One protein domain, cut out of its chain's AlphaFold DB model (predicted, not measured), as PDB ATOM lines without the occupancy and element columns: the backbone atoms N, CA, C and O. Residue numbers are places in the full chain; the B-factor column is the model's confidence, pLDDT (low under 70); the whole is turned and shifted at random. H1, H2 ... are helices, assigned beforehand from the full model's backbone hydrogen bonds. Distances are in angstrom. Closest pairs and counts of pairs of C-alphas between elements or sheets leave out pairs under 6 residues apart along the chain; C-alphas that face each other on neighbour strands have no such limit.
ATOM      1  N   ILE A   2     225.776 286.526 417.590       49.28
ATOM      2  CA  ILE A   2     226.940 285.877 418.207       49.28
ATOM      3  C   ILE A   2     227.913 285.628 417.056       49.28
ATOM      4  O   ILE A   2     227.603 284.852 416.158       49.28
ATOM      5  N   SER A   3     229.028 286.351 417.012       66.44
ATOM      6  CA  SER A   3     230.074 286.100 416.022       66.44
ATOM      7  C   SER A   3     230.924 284.932 416.509       66.44
ATOM      8  O   SER A   3     231.706 285.088 417.441       66.44
ATOM      9  N   GLU A   4     230.735 283.771 415.897       81.81
ATOM     10  CA  GLU A   4     231.469 282.546 416.216       81.81
ATOM     11  C   GLU A   4     232.975 282.725 416.016       81.81
ATOM     12  O   GLU A   4     233.409 283.142 414.932       81.81
ATOM     13  N   ASN A   5     233.756 282.357 417.033       84.00
ATOM     14  CA  ASN A   5     235.218 282.377 417.028       84.00
ATOM     15  C   ASN A   5     235.802 283.719 416.551       84.00
ATOM     16  O   ASN A   5     236.709 283.761 415.717       84.00
ATOM     17  N   PHE A   6     235.209 284.831 416.992       85.31
ATOM     18  CA  PHE A   6     235.569 286.164 416.516       85.31
ATOM     19  C   PHE A   6     237.015 286.527 416.841       85.31
ATOM     20  O   PHE A   6     237.690 287.112 415.997       85.31
ATOM     21  N   GLN A   7     237.502 286.181 418.034       85.50
ATOM     22  CA  GLN A   7     238.862 286.535 418.442       85.50
ATOM     23  C   GLN A   7     239.900 285.735 417.657       85.50
ATOM     24  O   GLN A   7     240.859 286.308 417.145       85.50
ATOM     25  N   ALA A   8     239.688 284.430 417.502       85.38
ATOM     26  CA  ALA A   8     240.539 283.558 416.711       85.38
ATOM     27  C   ALA A   8     240.557 283.997 415.248       85.38
ATOM     28  O   ALA A   8     241.625 284.076 414.653       85.38
ATOM     29  N   LYS A   9     239.401 284.372 414.686       85.19
ATOM     30  CA  LYS A   9     239.325 284.988 413.357       85.19
ATOM     31  C   LYS A   9     240.130 286.284 413.309       85.19
ATOM     32  O   LYS A   9     240.985 286.409 412.449       85.19
ATOM     33  N   ALA A  10     239.927 287.217 414.236       84.62
ATOM     34  CA  ALA A  10     240.658 288.486 414.253       84.62
ATOM     35  C   ALA A  10     242.184 288.314 414.384       84.62
ATOM     36  O   ALA A  10     242.933 289.126 413.855       84.62
ATOM     37  N   LEU A  11     242.640 287.267 415.077       85.25
ATOM     38  CA  LEU A  11     244.059 286.937 415.216       85.25
ATOM     39  C   LEU A  11     244.620 286.188 414.006       85.25
ATOM     40  O   LEU A  11     245.792 286.357 413.676       85.25
ATOM     41  N   ALA A  12     243.825 285.318 413.384       83.19
ATOM     42  CA  ALA A  12     244.269 284.471 412.286       83.19
ATOM     43  C   ALA A  12     244.167 285.160 410.924       83.19
ATOM     44  O   ALA A  12     245.010 284.912 410.062       83.19
ATOM     45  N   TYR A  13     243.162 286.016 410.735       71.12
ATOM     46  CA  TYR A  13     243.073 286.864 409.561       71.12
ATOM     47  C   TYR A  13     244.126 287.952 409.649       71.12
ATOM     48  O   TYR A  13     244.188 288.738 410.594       71.12
ATOM     49  N   ASP A  14     244.928 288.016 408.601       61.00
ATOM     50  CA  ASP A  14     245.651 289.220 408.288       61.00
ATOM     51  C   ASP A  14     244.627 290.251 407.799       61.00
ATOM     52  O   ASP A  14     243.962 290.050 406.787       61.00
ATOM     53  N   ILE A  15     244.453 291.351 408.533       52.72
ATOM     54  CA  ILE A  15     243.592 292.467 408.101       52.72
ATOM     55  C   ILE A  15     244.087 293.116 406.794       52.72
ATOM     56  O   ILE A  15     243.416 294.000 406.260       52.72
ATOM     57  N   ARG A  16     245.260 292.706 406.290       51.09
ATOM     58  CA  ARG A  16     245.788 293.081 404.983       51.09
ATOM     59  C   ARG A  16     245.073 292.291 403.870       51.09
ATOM     60  O   ARG A  16     245.230 291.070 403.791       51.09
ATOM     61  N   PRO A  17     244.289 292.961 403.004       47.56
ATOM     62  CA  PRO A  17     243.418 292.323 402.009       47.56
ATOM     63  C   PRO A  17     244.148 291.483 400.947       47.56
ATOM     64  O   PRO A  17     243.518 290.680 400.266       47.56
ATOM     65  N   GLU A  18     245.462 291.632 400.798       51.56
ATOM     66  CA  GLU A  18     246.302 290.830 399.905       51.56
ATOM     67  C   GLU A  18     246.571 289.392 400.399       51.56
ATOM     68  O   GLU A  18     247.075 288.570 399.633       51.56
ATOM     69  N   PHE A  19     246.202 289.063 401.641       52.44
ATOM     70  CA  PHE A  19     246.357 287.734 402.238       52.44
ATOM     71  C   PHE A  19     245.000 287.044 402.452       52.44
ATOM     72  O   PHE A  19     244.689 286.570 403.545       52.44
ATOM     73  N   ASP A  20     244.198 286.923 401.388       49.81
ATOM     74  CA  ASP A  20     243.012 286.048 401.361       49.81
ATOM     75  C   ASP A  20     243.432 284.573 401.223       49.81
ATOM     76  O   ASP A  20     243.153 283.872 400.249       49.81
ATOM     77  N   SER A  21     244.227 284.108 402.186       56.22
ATOM     78  CA  SER A  21     244.599 282.703 402.277       56.22
ATOM     79  C   SER A  21     243.478 281.941 402.973       56.22
ATOM     80  O   SER A  21     243.042 282.321 404.061       56.22
ATOM     81  N   LYS A  22     243.021 280.838 402.367       65.00
ATOM     82  CA  LYS A  22     242.236 279.836 403.093       65.00
ATOM     83  C   LYS A  22     243.029 279.442 404.336       65.00
ATOM     84  O   LYS A  22     244.139 278.931 404.228       65.00
ATOM     85  N   ILE A  23     242.468 279.716 405.507       72.19
ATOM     86  CA  ILE A  23     243.071 279.310 406.770       72.19
ATOM     87  C   ILE A  23     242.689 277.848 406.989       72.19
ATOM     88  O   ILE A  23     241.564 277.557 407.391       72.19
ATOM     89  N   ASP A  24     243.613 276.939 406.679       77.38
ATOM     90  CA  ASP A  24     243.392 275.492 406.802       77.38
ATOM     91  C   ASP A  24     243.172 275.064 408.264       77.38
ATOM     92  O   ASP A  24     242.344 274.199 408.542       77.38
ATOM     93  N   ASP A  25     243.868 275.716 409.205       89.00
ATOM     94  CA  ASP A  25     243.694 275.534 410.649       89.00
ATOM     95  C   ASP A  25     243.608 276.894 411.359       89.00
ATOM     96  O   ASP A  25     244.611 277.590 411.573       89.00
ATOM     97  N   LEU A  26     242.379 277.280 411.710       87.56
ATOM     98  CA  LEU A  26     242.079 278.552 412.364       87.56
ATOM     99  C   LEU A  26     242.716 278.655 413.753       87.56
ATOM    100  O   LEU A  26     243.244 279.712 414.100       87.56
ATOM    101  N   GLN A  27     242.690 277.574 414.533       91.50
ATOM    102  CA  GLN A  27     243.224 277.586 415.891       91.50
ATOM    103  C   GLN A  27     244.743 277.722 415.862       91.50
ATOM    104  O   GLN A  27     245.284 278.634 416.486       91.50
ATOM    105  N   ALA A  28     245.428 276.859 415.107       90.38
ATOM    106  CA  ALA A  28     246.886 276.881 415.030       90.38
ATOM    107  C   ALA A  28     247.400 278.223 414.492       90.38
ATOM    108  O   ALA A  28     248.383 278.765 415.000       90.38
ATOM    109  N   THR A  29     246.708 278.800 413.504       89.81
ATOM    110  CA  THR A  29     247.060 280.112 412.947       89.81
ATOM    111  C   THR A  29     246.868 281.228 413.971       89.81
ATOM    112  O   THR A  29     247.789 282.021 414.179       89.81
ATOM    113  N   ALA A  30     245.719 281.272 414.654       90.56
ATOM    114  CA  ALA A  30     245.448 282.265 415.693       90.56
ATOM    115  C   ALA A  30     246.468 282.176 416.835       90.56
ATOM    116  O   ALA A  30     247.011 283.185 417.273       90.56
ATOM    117  N   GLU A  31     246.772 280.963 417.287       92.12
ATOM    118  CA  GLU A  31     247.745 280.703 418.340       92.12
ATOM    119  C   GLU A  31     249.181 281.073 417.951       92.12
ATOM    120  O   GLU A  31     249.944 281.553 418.795       92.12
ATOM    121  N   ARG A  32     249.568 280.826 416.694       90.19
ATOM    122  CA  ARG A  32     250.865 281.240 416.153       90.19
ATOM    123  C   ARG A  32     250.956 282.760 416.118       90.19
ATOM    124  O   ARG A  32     251.931 283.311 416.618       90.19
ATOM    125  N   ASN A  33     249.947 283.436 415.584       89.38
ATOM    126  CA  ASN A  33     249.945 284.894 415.486       89.38
ATOM    127  C   ASN A  33     249.871 285.547 416.876       89.38
ATOM    128  O   ASN A  33     250.564 286.519 417.139       89.38
ATOM    129  N   LEU A  34     249.132 284.964 417.822       90.75
ATOM    130  CA  LEU A  34     249.134 285.402 419.220       90.75
ATOM    131  C   LEU A  34     250.553 285.420 419.819       90.75
ATOM    132  O   LEU A  34     250.886 286.319 420.585       90.75
ATOM    133  N   SER A  35     251.399 284.451 419.453       88.56
ATOM    134  CA  SER A  35     252.778 284.369 419.952       88.56
ATOM    135  C   SER A  35     253.718 285.446 419.400       88.56
ATOM    136  O   SER A  35     254.803 285.622 419.946       88.56
ATOM    137  N   THR A  36     253.316 286.188 418.360       88.88
ATOM    138  CA  THR A  36     254.129 287.279 417.797       88.88
ATOM    139  C   THR A  36     253.929 288.611 418.516       88.88
ATOM    140  O   THR A  36     254.605 289.577 418.184       88.88
ATOM    141  N   PHE A  37     252.990 288.705 419.463       87.69
ATOM    142  CA  PHE A  37     252.752 289.933 420.218       87.69
ATOM    143  C   PHE A  37     253.697 290.047 421.419       87.69
ATOM    144  O   PHE A  37     253.748 289.173 422.291       87.69
ATOM    145  N   ASP A  38     254.364 291.195 421.536       86.12
ATOM    146  CA  ASP A  38     255.200 291.521 422.699       86.12
ATOM    147  C   ASP A  38     254.380 291.672 423.984       86.12
ATOM    148  O   ASP A  38     254.882 291.449 425.087       86.12
ATOM    149  N   PHE A  39     253.089 291.981 423.871       89.19
ATOM    150  CA  PHE A  39     252.186 292.064 425.008       89.19
ATOM    151  C   PHE A  39     250.756 291.681 424.630       89.19
ATOM    152  O   PHE A  39     250.245 292.077 423.584       89.19
ATOM    153  N   ALA A  80     221.475 277.060 430.840       89.75
ATOM    154  CA  ALA A  80     222.545 276.078 430.654       89.75
ATOM    155  C   ALA A  80     222.697 275.648 429.181       89.75
ATOM    156  O   ALA A  80     223.816 275.449 428.710       89.75
ATOM    157  N   GLU A  81     221.584 275.551 428.449       90.75
ATOM    158  CA  GLU A  81     221.562 275.184 427.030       90.75
ATOM    159  C   GLU A  81     222.202 276.263 426.149       90.75
ATOM    160  O   GLU A  81     223.036 275.957 425.297       90.75
ATOM    161  N   GLU A  82     221.878 277.536 426.393       89.94
ATOM    162  CA  GLU A  82     222.477 278.668 425.678       89.94
ATOM    163  C   GLU A  82     223.973 278.798 425.966       89.94
ATOM    164  O   GLU A  82     224.754 279.071 425.053       89.94
ATOM    165  N   LEU A  83     224.394 278.575 427.216       89.50
ATOM    166  CA  LEU A  83     225.809 278.598 427.580       89.50
ATOM    167  C   LEU A  83     226.583 277.486 426.867       89.50
ATOM    168  O   LEU A  83     227.684 277.720 426.369       89.50
ATOM    169  N   GLU A  84     226.017 276.283 426.810       91.75
ATOM    170  CA  GLU A  84     226.642 275.150 426.135       91.75
ATOM    171  C   GLU A  84     226.715 275.365 424.620       91.75
ATOM    172  O   GLU A  84     227.747 275.098 424.001       91.75
ATOM    173  N   LEU A  85     225.661 275.922 424.021       91.19
ATOM    174  CA  LEU A  85     225.685 276.328 422.621       91.19
ATOM    175  C   LEU A  85     226.771 277.383 422.374       91.19
ATOM    176  O   LEU A  85     227.590 277.220 421.473       91.19
ATOM    177  N   ALA A  86     226.838 278.426 423.204       88.75
ATOM    178  CA  ALA A  86     227.850 279.470 423.085       88.75
ATOM    179  C   ALA A  86     229.278 278.910 423.194       88.75
ATOM    180  O   ALA A  86     230.146 279.322 422.425       88.75
ATOM    181  N   ARG A  87     229.518 277.945 424.096       90.88
ATOM    182  CA  ARG A  87     230.810 277.251 424.215       90.88
ATOM    183  C   ARG A  87     231.163 276.470 422.959       90.88
ATOM    184  O   ARG A  87     232.286 276.586 422.489       90.88
ATOM    185  N   LYS A  88     230.217 275.712 422.399       91.31
ATOM    186  CA  LYS A  88     230.436 274.947 421.160       91.31
ATOM    187  C   LYS A  88     230.780 275.861 419.990       91.31
ATOM    188  O   LYS A  88     231.740 275.604 419.272       91.31
ATOM    189  N   LEU A  89     230.035 276.952 419.842       90.38
ATOM    190  CA  LEU A  89     230.248 277.932 418.777       90.38
ATOM    191  C   LEU A  89     231.572 278.698 418.912       90.38
ATOM    192  O   LEU A  89     232.105 279.173 417.915       90.38
ATOM    193  N   ASN A  90     232.108 278.809 420.130       92.56
ATOM    194  CA  ASN A  90     233.324 279.567 420.433       92.56
ATOM    195  C   ASN A  90     234.451 278.688 420.995       92.56
ATOM    196  O   ASN A  90     235.292 279.161 421.756       92.56
ATOM    197  N   ALA A  91     234.470 277.398 420.649       94.19
ATOM    198  CA  ALA A  91     235.448 276.454 421.186       94.19
ATOM    199  C   ALA A  91     236.899 276.862 420.868       94.19
ATOM    200  O   ALA A  91     237.782 276.700 421.711       94.19
ATOM    201  N   ILE A  92     237.136 277.441 419.685       92.62
ATOM    202  CA  ILE A  92     238.468 277.898 419.269       92.62
ATOM    203  C   ILE A  92     238.851 279.168 420.031       92.62
ATOM    204  O   ILE A  92     239.961 279.248 420.551       92.62
ATOM    205  N   ASP A  93     237.932 280.129 420.173       92.50
ATOM    206  CA  ASP A  93     238.166 281.325 420.997       92.50
ATOM    207  C   ASP A  93     238.518 280.949 422.440       92.50
ATOM    208  O   ASP A  93     239.434 281.528 423.019       92.50
ATOM    209  N   ILE A  94     237.851 279.942 423.015       93.69
ATOM    210  CA  ILE A  94     238.159 279.444 424.365       93.69
ATOM    211  C   ILE A  94     239.594 278.898 424.436       93.69
ATOM    212  O   ILE A  94     240.316 279.205 425.389       93.69
ATOM    213  N   ALA A  95     240.027 278.119 423.441       93.44
ATOM    214  CA  ALA A  95     241.386 277.581 423.393       93.44
ATOM    215  C   ALA A  95     242.440 278.697 423.261       93.44
ATOM    216  O   ALA A  95     243.395 278.754 424.042       93.44
ATOM    217  N   VAL A  96     242.218 279.641 422.342       93.50
ATOM    218  CA  VAL A  96     243.099 280.798 422.122       93.50
ATOM    219  C   VAL A  96     243.163 281.687 423.368       93.50
ATOM    220  O   VAL A  96     244.253 282.075 423.792       93.50
ATOM    221  N   TYR A  97     242.025 281.948 424.018       94.00
ATOM    222  CA  TYR A  97     241.962 282.701 425.272       94.00
ATOM    223  C   TYR A  97     242.743 282.008 426.393       94.00
ATOM    224  O   TYR A  97     243.471 282.667 427.135       94.00
ATOM    225  N   SER A  98     242.642 280.680 426.511       94.06
ATOM    226  CA  SER A  98     243.407 279.920 427.506       94.06
ATOM    227  C   SER A  98     244.914 280.114 427.321       94.06
ATOM    228  O   SER A  98     245.634 280.341 428.298       94.06
ATOM    229  N   LYS A  99     245.395 280.098 426.072       92.62
ATOM    230  CA  LYS A  99     246.802 280.364 425.747       92.62
ATOM    231  C   LYS A  99     247.204 281.809 426.053       92.62
ATOM    232  O   LYS A  99     248.222 282.031 426.706       92.62
ATOM    233  N   ALA A 100     246.384 282.780 425.647       92.38
ATOM    234  CA  ALA A 100     246.602 284.202 425.923       92.38
ATOM    235  C   ALA A 100     246.697 284.484 427.429       92.38
ATOM    236  O   ALA A 100     247.588 285.198 427.888       92.38
ATOM    237  N   ARG A 101     245.810 283.867 428.216       92.50
ATOM    238  CA  ARG A 101     245.807 283.975 429.674       92.50
ATOM    239  C   ARG A 101     247.076 283.392 430.295       92.50
ATOM    240  O   ARG A 101     247.599 284.000 431.227       92.50
ATOM    241  N   GLY A 102     247.565 282.257 429.791       89.94
ATOM    242  CA  GLY A 102     248.841 281.672 430.218       89.94
ATOM    243  C   GLY A 102     250.014 282.622 429.967       89.94
ATOM    244  O   GLY A 102     250.728 282.973 430.904       89.94
ATOM    245  N   ALA A 103     250.133 283.142 428.742       87.00
ATOM    246  CA  ALA A 103     251.180 284.100 428.379       87.00
ATOM    247  C   ALA A 103     251.128 285.382 429.231       87.00
ATOM    248  O   ALA A 103     252.157 285.878 429.693       87.00
ATOM    249  N   PHE A 104     249.924 285.904 429.496       89.94
ATOM    250  CA  PHE A 104     249.740 287.043 430.393       89.94
ATOM    251  C   PHE A 104     250.215 286.727 431.816       89.94
ATOM    252  O   PHE A 104     250.912 287.533 432.425       89.94
ATOM    253  N   GLN A 105     249.863 285.554 432.354       86.75
ATOM    254  CA  GLN A 105     250.280 285.147 433.694       86.75
ATOM    255  C   GLN A 105     251.797 285.009 433.808       86.75
ATOM    256  O   GLN A 105     252.352 285.487 434.792       86.75
ATOM    257  N   GLU A 106     252.472 284.402 432.837       82.62
ATOM    258  CA  GLU A 106     253.933 284.266 432.846       82.62
ATOM    259  C   GLU A 106     254.627 285.632 432.883       82.62
ATOM    260  O   GLU A 106     255.457 285.882 433.760       82.62
ATOM    261  N   LYS A 107     254.220 286.558 432.004       77.81
ATOM    262  CA  LYS A 107     254.785 287.917 431.970       77.81
ATOM    263  C   LYS A 107     254.470 288.698 433.244       77.81
ATOM    264  O   LYS A 107     255.355 289.335 433.806       77.81
ATOM    265  N   PHE A 108     253.237 288.608 433.743       78.19
ATOM    266  CA  PHE A 108     252.820 289.299 434.963       78.19
ATOM    267  C   PHE A 108     253.583 288.812 436.205       78.19
ATOM    268  O   PHE A 108     254.028 289.625 437.014       78.19
ATOM    269  N   HIS A 109     253.788 287.497 436.355       76.31
ATOM    270  CA  HIS A 109     254.594 286.957 437.456       76.31
ATOM    271  C   HIS A 109     256.074 287.327 437.322       76.31
ATOM    272  O   HIS A 109     256.696 287.644 438.335       76.31
ATOM    273  N   GLY A 110     256.629 287.332 436.105       69.25
ATOM    274  CA  GLY A 110     257.997 287.799 435.860       69.25
ATOM    275  C   GLY A 110     258.198 289.254 436.291       69.25
ATOM    276  O   GLY A 110     259.154 289.562 436.999       69.25
ATOM    277  N   ILE A 111     257.242 290.128 435.963       69.94
ATOM    278  CA  ILE A 111     257.265 291.546 436.351       69.94
ATOM    279  C   ILE A 111     257.197 291.712 437.878       69.94
ATOM    280  O   ILE A 111     258.027 292.411 438.457       69.94
ATOM    281  N   LEU A 112     256.267 291.032 438.561       64.56
ATOM    282  CA  LEU A 112     256.168 291.100 440.027       64.56
ATOM    283  C   LEU A 112     257.376 290.480 440.745       64.56
ATOM    284  O   LEU A 112     257.738 290.920 441.838       64.56
ATOM    285  N   GLY A 113     257.982 289.443 440.164       61.94
ATOM    286  CA  GLY A 113     259.207 288.833 440.673       61.94
ATOM    287  C   GLY A 113     260.403 289.784 440.595       61.94
ATOM    288  O   GLY A 113     261.176 289.864 441.548       61.94
ATOM    289  N   ASN A 114     260.514 290.543 439.503       58.59
ATOM    290  CA  ASN A 114     261.589 291.512 439.291       58.59
ATOM    291  C   ASN A 114     261.414 292.779 440.140       58.59
ATOM    292  O   ASN A 114     262.372 293.198 440.784       58.59
ATOM    293  N   ALA A 115     260.193 293.311 440.260       56.97
ATOM    294  CA  ALA A 115     259.909 294.475 441.106       56.97
ATOM    295  C   ALA A 115     260.302 294.242 442.583       56.97
ATOM    296  O   ALA A 115     260.892 295.105 443.226       56.97
ATOM    297  N   LYS A 116     260.074 293.029 443.112       53.97
ATOM    298  CA  LYS A 116     260.497 292.654 444.477       53.97
ATOM    299  C   LYS A 116     262.014 292.551 444.659       53.97
ATOM    300  O   LYS A 116     262.483 292.572 445.798       53.97
ATOM    301  N   ASN A 117     262.769 292.376 443.575       51.56
ATOM    302  CA  ASN A 117     264.229 292.364 443.613       51.56
ATOM    303  C   ASN A 117     264.800 293.777 443.485       51.56
ATOM    304  O   ASN A 117     265.777 294.072 444.163       51.56
ATOM    305  N   GLU A 118     264.183 294.664 442.704       48.53
ATOM    306  CA  GLU A 118     264.625 296.060 442.581       48.53
ATOM    307  C   GLU A 118     264.453 296.841 443.894       48.53
ATOM    308  O   GLU A 118     265.380 297.543 444.301       48.53
ATOM    309  N   ASP A 119     263.381 296.596 444.656       48.56
ATOM    310  CA  ASP A 119     263.203 297.168 446.004       48.56
ATOM    311  C   ASP A 119     264.299 296.744 447.008       48.56
ATOM    312  O   ASP A 119     264.491 297.391 448.039       48.56
ATOM    313  N   ARG A 120     265.056 295.670 446.726       43.88
ATOM    314  CA  ARG A 120     266.187 295.233 447.567       43.88
ATOM    315  C   ARG A 120     267.500 295.946 447.256       43.88
ATOM    316  O   ARG A 120     268.411 295.860 448.074       43.88
ATOM    317  N   TYR A 121     267.608 296.645 446.127       44.00
ATOM    318  CA  TYR A 121     268.836 297.346 445.734       44.00
ATOM    319  C   TYR A 121     268.808 298.856 446.020       44.00
ATOM    320  O   TYR A 121     269.824 299.518 445.830       44.00
ATOM    321  N   PHE A 122     267.697 299.397 446.537       39.41
ATOM    322  CA  PHE A 122     267.570 300.817 446.909       39.41
ATOM    323  C   PHE A 122     267.711 301.111 448.419       39.41
ATOM    324  O   PHE A 122     267.631 302.269 448.823       39.41
ATOM    325  N   PHE A 123     267.991 300.098 449.248       38.38
ATOM    326  CA  PHE A 123     268.364 300.251 450.668       38.38
ATOM    327  C   PHE A 123     269.624 299.434 451.010       38.38
ATOM    328  O   PHE A 123     269.591 298.555 451.873       38.38
ATOM    329  N   GLY A 124     270.727 299.710 450.307       35.84
ATOM    330  CA  GLY A 124     272.069 299.198 450.610       35.84
ATOM    331  C   GLY A 124     273.065 300.332 450.768       35.84
ATOM    332  O   GLY A 124     273.024 301.244 449.914       35.84
TER     333      GLY A 124
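This is residues 2 to 39 and 80 to 124 of the 124 residues of an uncharacterized protein of Pseudolabrys sp. Root1462 (UniProt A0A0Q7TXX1). Short H1 and H2 pack on the first part of one long helix, H4, and H3 makes an L-shaped corner where H4 begins; residues 108 to 124, of which 108 to 118 belong to H4, stick far out. The 83 printed residues, with four named helices in the order H1 to H4, are all helix in class, extended (radius of gyration of the C-alphas 18.3 A) and flat, spanning 58 by 41 by 17 A.

H1 is residues 6 to 12, from C-alpha 6 at (235.569, 286.164, 416.516). H2 is 26 to 34, H3 80 to 89 and H4 91 to 118, 41.2 A long, ending at (264.625, 296.060, 442.581).

H1 touches H2 (C-alphas of Ala 12 and Ala 30 closest, 4.2 A) at a steep tilt of 69.6 degrees, only just short of perpendicular. With residues 92 to 96 alone, H4 touches H1, about perpendicular at 73 degrees; the C-alphas of Ala 8 and Asp 93 are closest, 5.4 A. With residues 92 to 100 alone, H4 touches H2, the same way at a shallow tilt of 19 degrees; Gln 27 and Ile 92 have the closest C-alphas, 5.8 A. H3 is close but not clearly touching H4, at 86 degrees. Every O i to N i+4 pair is within hydrogen-bond range in H1, H2 and H3, and 23 of 24 in H4.

Residues 40 to 79 are not printed; C-alphas 39 and 80 are 34.1 A apart. The link H1 to H2 is long. Residues 2 to 3, 14 to 22 and 110 to 124 have pLDDT under 70.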